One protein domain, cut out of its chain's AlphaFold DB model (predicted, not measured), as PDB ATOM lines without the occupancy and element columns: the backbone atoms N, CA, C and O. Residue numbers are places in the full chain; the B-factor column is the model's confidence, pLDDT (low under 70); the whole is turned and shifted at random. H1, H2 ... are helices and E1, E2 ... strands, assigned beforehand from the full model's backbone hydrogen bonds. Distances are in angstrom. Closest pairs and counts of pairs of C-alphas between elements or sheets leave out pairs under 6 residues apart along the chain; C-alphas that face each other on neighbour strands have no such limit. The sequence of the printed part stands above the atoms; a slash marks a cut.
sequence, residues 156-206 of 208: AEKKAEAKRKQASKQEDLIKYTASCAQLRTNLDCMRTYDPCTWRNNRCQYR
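What this domain is: This is residues 156 to 206 of the 208 residues of an uncharacterized protein of Turneriella parva (strain ATCC BAA-1111 / DSM 21527 / NCTC 11395 / H) (UniProt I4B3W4). A small compact head, made of the strand hairpin E1 and E2, the short helix H2 and the last turns of the long helix H1, has a long helical arm: residues 156 to 171 of H1 stick out from it. In the head, residues 172 to 181 of H1 pack on the hairpin, mainly on E2, and H2 packs on it too. The 51 printed residues hold H1, H2, E1 and E2 in that order along the chain, with the two strands antiparallel; the class is mostly helix. The whole is loose, with a radius of gyration of the C-alphas of 14.0 A, and spans 45 by 16 by 15 A, the length coming from the arm.

How they stand to each other: Look first at E1, residues 196 to 199, and E2, residues 202 to 205, an antiparallel hairpin whose directions stand at 138 degrees. N 197 and O 204 are 2.8 A apart and N 204 and O 197 are 2.9 A apart, within hydrogen-bond range. Next find H1, residues 156 to 181: its closest C-alphas to E2 are those of Thr 177 and Tyr 205, 5.3 A apart. For H2, residues 186 to 191, the closest C-alphas to E1 are those of Asn 186 and Trp 198, 6.1 A apart. H1 and H2 are close but not clearly touching, the closest C-alphas being those of Cys 180 and Cys 189 at 7.2 A. They run opposite ways at a steep tilt of 52 degrees. Every O i to N i+4 pair is within hydrogen-bond range in H2, and 21 of 22 in H1.

Where its parts are: Find C-alpha 196 at (-39.028, 23.773, -3.288), where E1 begins; it runs 9.6 A, and E2 runs 10.2 A to C-alpha 205 at (-38.664, 21.159, -6.990). H1 runs 37.4 A from C-alpha 156 at (-34.080, -9.898, -5.567), and H2 runs 8.7 A.

The domain as a whole: The C-alphas farthest apart are those of Ala 156 and Thr 185, 45.6 A. The printed part has no cut, and the three links, H1 to H2, H2 to E1 and E1 to E2, are tight. The mean pLDDT of the printed part is 89.8, and residue 193 is under 70.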
ATOM      1  N   ALA A 156     -32.708 -10.156  -5.144       91.06
ATOM      2  CA  ALA A 156     -34.080  -9.898  -5.567       91.06
ATOM      3  C   ALA A 156     -34.756  -8.815  -4.711       91.06
ATOM      4  O   ALA A 156     -35.385  -7.908  -5.254       91.06
ATOM      5  N   GLU A 157     -34.583  -8.863  -3.388       89.44
ATOM      6  CA  GLU A 157     -35.120  -7.849  -2.475       89.44
ATOM      7  C   GLU A 157     -34.453  -6.488  -2.672       89.44
ATOM      8  O   GLU A 157     -35.159  -5.488  -2.765       89.44
ATOM      9  N   LYS A 158     -33.124  -6.447  -2.838       88.94
ATOM     10  CA  LYS A 158     -32.394  -5.212  -3.174       88.94
ATOM     11  C   LYS A 158     -32.930  -4.588  -4.463       88.94
ATOM     12  O   LYS A 158     -33.178  -3.385  -4.511       88.94
ATOM     13  N   LYS A 159     -33.170  -5.402  -5.500       92.94
ATOM     14  CA  LYS A 159     -33.755  -4.942  -6.771       92.94
ATOM     15  C   LYS A 159     -35.188  -4.429  -6.590       92.94
ATOM     16  O   LYS A 159     -35.547  -3.403  -7.167       92.94
ATOM     17  N   ALA A 160     -36.004  -5.116  -5.794       91.88
ATOM     18  CA  ALA A 160     -37.371  -4.697  -5.501       91.88
ATOM     19  C   ALA A 160     -37.413  -3.382  -4.703       91.88
ATOM     20  O   ALA A 160     -38.211  -2.500  -5.020       91.88
ATOM     21  N   GLU A 161     -36.537  -3.220  -3.711       89.38
ATOM     22  CA  GLU A 161     -36.412  -1.988  -2.934       89.38
ATOM     23  C   GLU A 161     -35.927  -0.823  -3.801       89.38
ATOM     24  O   GLU A 161     -36.516   0.255  -3.753       89.38
ATOM     25  N   ALA A 162     -34.923  -1.043  -4.655       92.06
ATOM     26  CA  ALA A 162     -34.460  -0.037  -5.608       92.06
ATOM     27  C   ALA A 162     -35.590   0.408  -6.552       92.06
ATOM     28  O   ALA A 162     -35.799   1.606  -6.741       92.06
ATOM     29  N   LYS A 163     -36.382  -0.542  -7.072       95.00
ATOM     30  CA  LYS A 163     -37.552  -0.238  -7.909       95.00
ATOM     31  C   LYS A 163     -38.606   0.572  -7.149       95.00
ATOM     32  O   LYS A 163     -39.144   1.526  -7.700       95.00
ATOM     33  N   ARG A 164     -38.889   0.223  -5.889       92.06
ATOM     34  CA  ARG A 164     -39.817   0.977  -5.026       92.06
ATOM     35  C   ARG A 164     -39.320   2.397  -4.756       92.06
ATOM     36  O   ARG A 164     -40.091   3.336  -4.908       92.06
ATOM     37  N   LYS A 165     -38.038   2.561  -4.421       91.44
ATOM     38  CA  LYS A 165     -37.406   3.876  -4.225       91.44
ATOM     39  C   LYS A 165     -37.476   4.725  -5.494       91.44
ATOM     40  O   LYS A 165     -37.795   5.905  -5.414       91.44
ATOM     41  N   GLN A 166     -37.235   4.130  -6.662       92.19
ATOM     42  CA  GLN A 166     -37.350   4.826  -7.943       92.19
ATOM     43  C   GLN A 166     -38.797   5.242  -8.250       92.19
ATOM     44  O   GLN A 166     -39.017   6.363  -8.698       92.19
ATOM     45  N   ALA A 167     -39.775   4.377  -7.971       92.69
ATOM     46  CA  ALA A 167     -41.192   4.703  -8.129       92.69
ATOM     47  C   ALA A 167     -41.622   5.847  -7.194       92.69
ATOM     48  O   ALA A 167     -42.201   6.816  -7.668       92.69
ATOM     49  N   SER A 168     -41.245   5.795  -5.911       90.62
ATOM     50  CA  SER A 168     -41.515   6.874  -4.947       90.62
ATOM     51  C   SER A 168     -40.895   8.201  -5.386       90.62
ATOM     52  O   SER A 168     -41.572   9.220  -5.380       90.62
ATOM     53  N   LYS A 169     -39.635   8.197  -5.845       89.88
ATOM     54  CA  LYS A 169     -38.987   9.407  -6.377       89.88
ATOM     55  C   LYS A 169     -39.733   9.976  -7.584       89.88
ATOM     56  O   LYS A 169     -39.814  11.191  -7.728       89.88
ATOM     57  N   GLN A 170     -40.270   9.112  -8.448       91.06
ATOM     58  CA  GLN A 170     -41.071   9.538  -9.594       91.06
ATOM     59  C   GLN A 170     -42.406  10.155  -9.152       91.06
ATOM     60  O   GLN A 170     -42.808  11.183  -9.694       91.06
ATOM     61  N   GLU A 171     -43.075   9.561  -8.165       89.38
ATOM     62  CA  GLU A 171     -44.303  10.104  -7.574       89.38
ATOM     63  C   GLU A 171     -44.057  11.466  -6.913       89.38
ATOM     64  O   GLU A 171     -44.786  12.421  -7.188       89.38
ATOM     65  N   ASP A 172     -42.990  11.592  -6.118       88.94
ATOM     66  CA  ASP A 172     -42.580  12.853  -5.493       88.94
ATOM     67  C   ASP A 172     -42.251  13.917  -6.544       88.94
ATOM     68  O   ASP A 172     -42.692  15.062  -6.433       88.94
ATOM     69  N   LEU A 173     -41.534  13.542  -7.607       89.19
ATOM     70  CA  LEU A 173     -41.236  14.445  -8.716       89.19
ATOM     71  C   LEU A 173     -42.527  14.982  -9.345       89.19
ATOM     72  O   LEU A 173     -42.640  16.188  -9.553       89.19
ATOM     73  N   ILE A 174     -43.508  14.119  -9.616       89.44
ATOM     74  CA  ILE A 174     -44.797  14.531 -10.191       89.44
ATOM     75  C   ILE A 174     -45.543  15.459  -9.223       89.44
ATOM     76  O   ILE A 174     -45.979  16.543  -9.619       89.44
ATOM     77  N   LYS A 175     -45.647  15.058  -7.952       88.75
ATOM     78  CA  LYS A 175     -46.368  15.792  -6.907       88.75
ATOM     79  C   LYS A 175     -45.791  17.193  -6.697       88.75
ATOM     80  O   LYS A 175     -46.531  18.176  -6.720       88.75
ATOM     81  N   TYR A 176     -44.478  17.286  -6.506       89.75
ATOM     82  CA  TYR A 176     -43.840  18.530  -6.089       89.75
ATOM     83  C   TYR A 176     -43.464  19.447  -7.248       89.75
ATOM     84  O   TYR A 176     -43.427  20.663  -7.068       89.75
ATOM     85  N   THR A 177     -43.245  18.921  -8.458       89.62
ATOM     86  CA  THR A 177     -43.010  19.785  -9.628       89.62
ATOM     87  C   THR A 177     -44.211  20.693  -9.879       89.62
ATOM     88  O   THR A 177     -44.039  21.897 -10.076       89.62
ATOM     89  N   ALA A 178     -45.427  20.143  -9.813       88.00
ATOM     90  CA  ALA A 178     -46.646  20.920  -9.995       88.00
ATOM     91  C   ALA A 178     -46.862  21.931  -8.858       88.00
ATOM     92  O   ALA A 178     -47.138  23.099  -9.131       88.00
ATOM     93  N   SER A 179     -46.691  21.518  -7.596       89.94
ATOM     94  CA  SER A 179     -46.918  22.409  -6.451       89.94
ATOM     95  C   SER A 179     -45.890  23.540  -6.373       89.94
ATOM     96  O   SER A 179     -46.265  24.689  -6.160       89.94
ATOM     97  N   CYS A 180     -44.601  23.257  -6.598       90.88
ATOM     98  CA  CYS A 180     -43.565  24.291  -6.561       90.88
ATOM     99  C   CYS A 180     -43.744  25.310  -7.696       90.88
ATOM    100  O   CYS A 180     -43.529  26.499  -7.483       90.88
ATOM    101  N   ALA A 181     -44.192  24.879  -8.882       89.50
ATOM    102  CA  ALA A 181     -44.412  25.778 -10.017       89.50
ATOM    103  C   ALA A 181     -45.554  26.792  -9.797       89.50
ATOM    104  O   ALA A 181     -45.610  27.809 -10.490       89.50
ATOM    105  N   GLN A 182     -46.459  26.547  -8.842       91.06
ATOM    106  CA  GLN A 182     -47.540  27.479  -8.502       91.06
ATOM    107  C   GLN A 182     -47.053  28.689  -7.684       91.06
ATOM    108  O   GLN A 182     -47.736  29.715  -7.649       91.06
ATOM    109  N   LEU A 183     -45.873  28.606  -7.060       91.56
ATOM    110  CA  LEU A 183     -45.308  29.662  -6.220       91.56
ATOM    111  C   LEU A 183     -44.609  30.712  -7.090       91.56
ATOM    112  O   LEU A 183     -43.583  30.452  -7.724       91.56
ATOM    113  N   ARG A 184     -45.183  31.918  -7.130       92.31
ATOM    114  CA  ARG A 184     -44.766  32.980  -8.062       92.31
ATOM    115  C   ARG A 184     -43.712  33.925  -7.509       92.31
ATOM    116  O   ARG A 184     -43.068  34.619  -8.291       92.31
ATOM    117  N   THR A 185     -43.543  33.978  -6.193       93.00
ATOM    118  CA  THR A 185     -42.593  34.893  -5.557       93.00
ATOM    119  C   THR A 185     -41.489  34.123  -4.852       93.00
ATOM    120  O   THR A 185     -41.684  32.998  -4.387       93.00
ATOM    121  N   ASN A 186     -40.318  34.753  -4.754       91.69
ATOM    122  CA  ASN A 186     -39.204  34.219  -3.977       91.69
ATOM    123  C   ASN A 186     -39.630  33.989  -2.516       91.69
ATOM    124  O   ASN A 186     -39.397  32.921  -1.959       91.69
ATOM    125  N   LEU A 187     -40.356  34.949  -1.935       92.62
ATOM    126  CA  LEU A 187     -40.821  34.859  -0.555       92.62
ATOM    127  C   LEU A 187     -41.751  33.657  -0.325       92.62
ATOM    128  O   LEU A 187     -41.574  32.944   0.659       92.62
ATOM    129  N   ASP A 188     -42.694  33.392  -1.231       91.06
ATOM    130  CA  ASP A 188     -43.604  32.244  -1.109       91.06
ATOM    131  C   ASP A 188     -42.864  30.913  -1.290       91.06
ATOM    132  O   ASP A 188     -43.101  29.965  -0.546       91.06
ATOM    133  N   CYS A 189     -41.907  30.869  -2.222       90.25
ATOM    134  CA  CYS A 189     -41.052  29.704  -2.454       90.25
ATOM    135  C   CYS A 189     -40.198  29.338  -1.231       90.25
ATOM    136  O   CYS A 189     -40.018  28.165  -0.921       90.25
ATOM    137  N   MET A 190     -39.680  30.344  -0.522       87.44
ATOM    138  CA  MET A 190     -38.856  30.144   0.673       87.44
ATOM    139  C   MET A 190     -39.684  29.813   1.923       87.44
ATOM    140  O   MET A 190     -39.145  29.268   2.884       87.44
ATOM    141  N   ARG A 191     -40.986  30.140   1.928       89.88
ATOM    142  CA  ARG A 191     -41.916  29.823   3.025       89.88
ATOM    143  C   ARG A 191     -42.423  28.390   2.983       89.88
ATOM    144  O   ARG A 191     -42.740  27.831   4.032       89.88
ATOM    145  N   THR A 192     -42.506  27.790   1.799       80.56
ATOM    146  CA  THR A 192     -42.711  26.348   1.697       80.56
ATOM    147  C   THR A 192     -41.436  25.659   2.157       80.56
ATOM    148  O   THR A 192     -40.467  25.579   1.406       80.56
ATOM    149  N   TYR A 193     -41.424  25.196   3.411       67.88
ATOM    150  CA  TYR A 193     -40.424  24.240   3.880       67.88
ATOM    151  C   TYR A 193     -40.274  23.117   2.838       67.88
ATOM    152  O   TYR A 193     -41.267  22.734   2.222       67.88
ATOM    153  N   ASP A 194     -39.026  22.678   2.624       73.81
ATOM    154  CA  ASP A 194     -38.556  21.638   1.686       73.81
ATOM    155  C   ASP A 194     -39.706  20.776   1.101       73.81
ATOM    156  O   ASP A 194     -40.384  20.077   1.855       73.81
ATOM    157  N   PRO A 195     -39.966  20.843  -0.225       87.88
ATOM    158  CA  PRO A 195     -38.923  20.531  -1.198       87.88
ATOM    159  C   PRO A 195     -38.711  21.523  -2.356       87.88
ATOM    160  O   PRO A 195     -38.144  21.159  -3.393       87.88
ATOM    161  N   CYS A 196     -39.170  22.769  -2.231       90.81
ATOM    162  CA  CYS A 196     -39.028  23.773  -3.288       90.81
ATOM    163  C   CYS A 196     -37.763  24.642  -3.122       90.81
ATOM    164  O   CYS A 196     -37.277  24.879  -2.019       90.81
ATOM    165  N   THR A 197     -37.207  25.137  -4.230       92.44
ATOM    166  CA  THR A 197     -36.057  26.052  -4.256       92.44
ATOM    167  C   THR A 197     -36.234  27.120  -5.337       92.44
ATOM    168  O   THR A 197     -36.711  26.836  -6.438       92.44
ATOM    169  N   TRP A 198     -35.847  28.364  -5.042       92.56
ATOM    170  CA  TRP A 198     -35.892  29.459  -6.009       92.56
ATOM    171  C   TRP A 198     -34.652  29.432  -6.912       92.56
ATOM    172  O   TRP A 198     -33.530  29.648  -6.451       92.56
ATOM    173  N   ARG A 199     -34.836  29.168  -8.211       91.38
ATOM    174  CA  ARG A 199     -33.762  29.155  -9.223       91.38
ATOM    175  C   ARG A 199     -34.260  29.708 -10.550       91.38
ATOM    176  O   ARG A 199     -35.345  29.349 -11.000       91.38
ATOM    177  N   ASN A 200     -33.432  30.512 -11.218       93.25
ATOM    178  CA  ASN A 200     -33.743  31.128 -12.516       93.25
ATOM    179  C   ASN A 200     -35.055  31.932 -12.490       93.25
ATOM    180  O   ASN A 200     -35.896  31.788 -13.372       93.25
ATOM    181  N   ASN A 201     -35.235  32.742 -11.442       93.12
ATOM    182  CA  ASN A 201     -36.420  33.581 -11.241       93.12
ATOM    183  C   ASN A 201     -37.758  32.810 -11.196       93.12
ATOM    184  O   ASN A 201     -38.801  33.345 -11.564       93.12
ATOM    185  N   ARG A 202     -37.727  31.539 -10.773       93.19
ATOM    186  CA  ARG A 202     -38.918  30.706 -10.561       93.19
ATOM    187  C   ARG A 202     -38.697  29.707  -9.428       93.19
ATOM    188  O   ARG A 202     -37.564  29.302  -9.157       93.19
ATOM    189  N   CYS A 203     -39.781  29.275  -8.799       91.50
ATOM    190  CA  CYS A 203     -39.745  28.222  -7.793       91.50
ATOM    191  C   CYS A 203     -39.783  26.836  -8.460       91.50
ATOM    192  O   CYS A 203     -40.578  26.601  -9.369       91.50
ATOM    193  N   GLN A 204     -38.888  25.928  -8.064       92.25
ATOM    194  CA  GLN A 204     -38.726  24.598  -8.668       92.25
ATOM    195  C   GLN A 204     -38.551  23.531  -7.586       92.25
ATOM    196  O   GLN A 204     -38.014  23.817  -6.520       92.25
ATOM    197  N   TYR A 205     -38.961  22.295  -7.864       89.94
ATOM    198  CA  TYR A 205     -38.664  21.159  -6.990       89.94
ATOM    199  C   TYR A 205     -37.154  20.885  -6.969       89.94
ATOM    200  O   TYR A 205     -36.513  20.833  -8.019       89.94
ATOM    201  N   ARG A 206     -36.581  20.733  -5.772       86.00
ATOM    202  CA  ARG A 206     -35.135  20.563  -5.578       86.00
ATOM    203  C   ARG A 206     -34.644  19.152  -5.921       86.00
ATOM    204  O   ARG A 206     -33.511  19.030  -6.375       86.00
TER     205      ARG A 206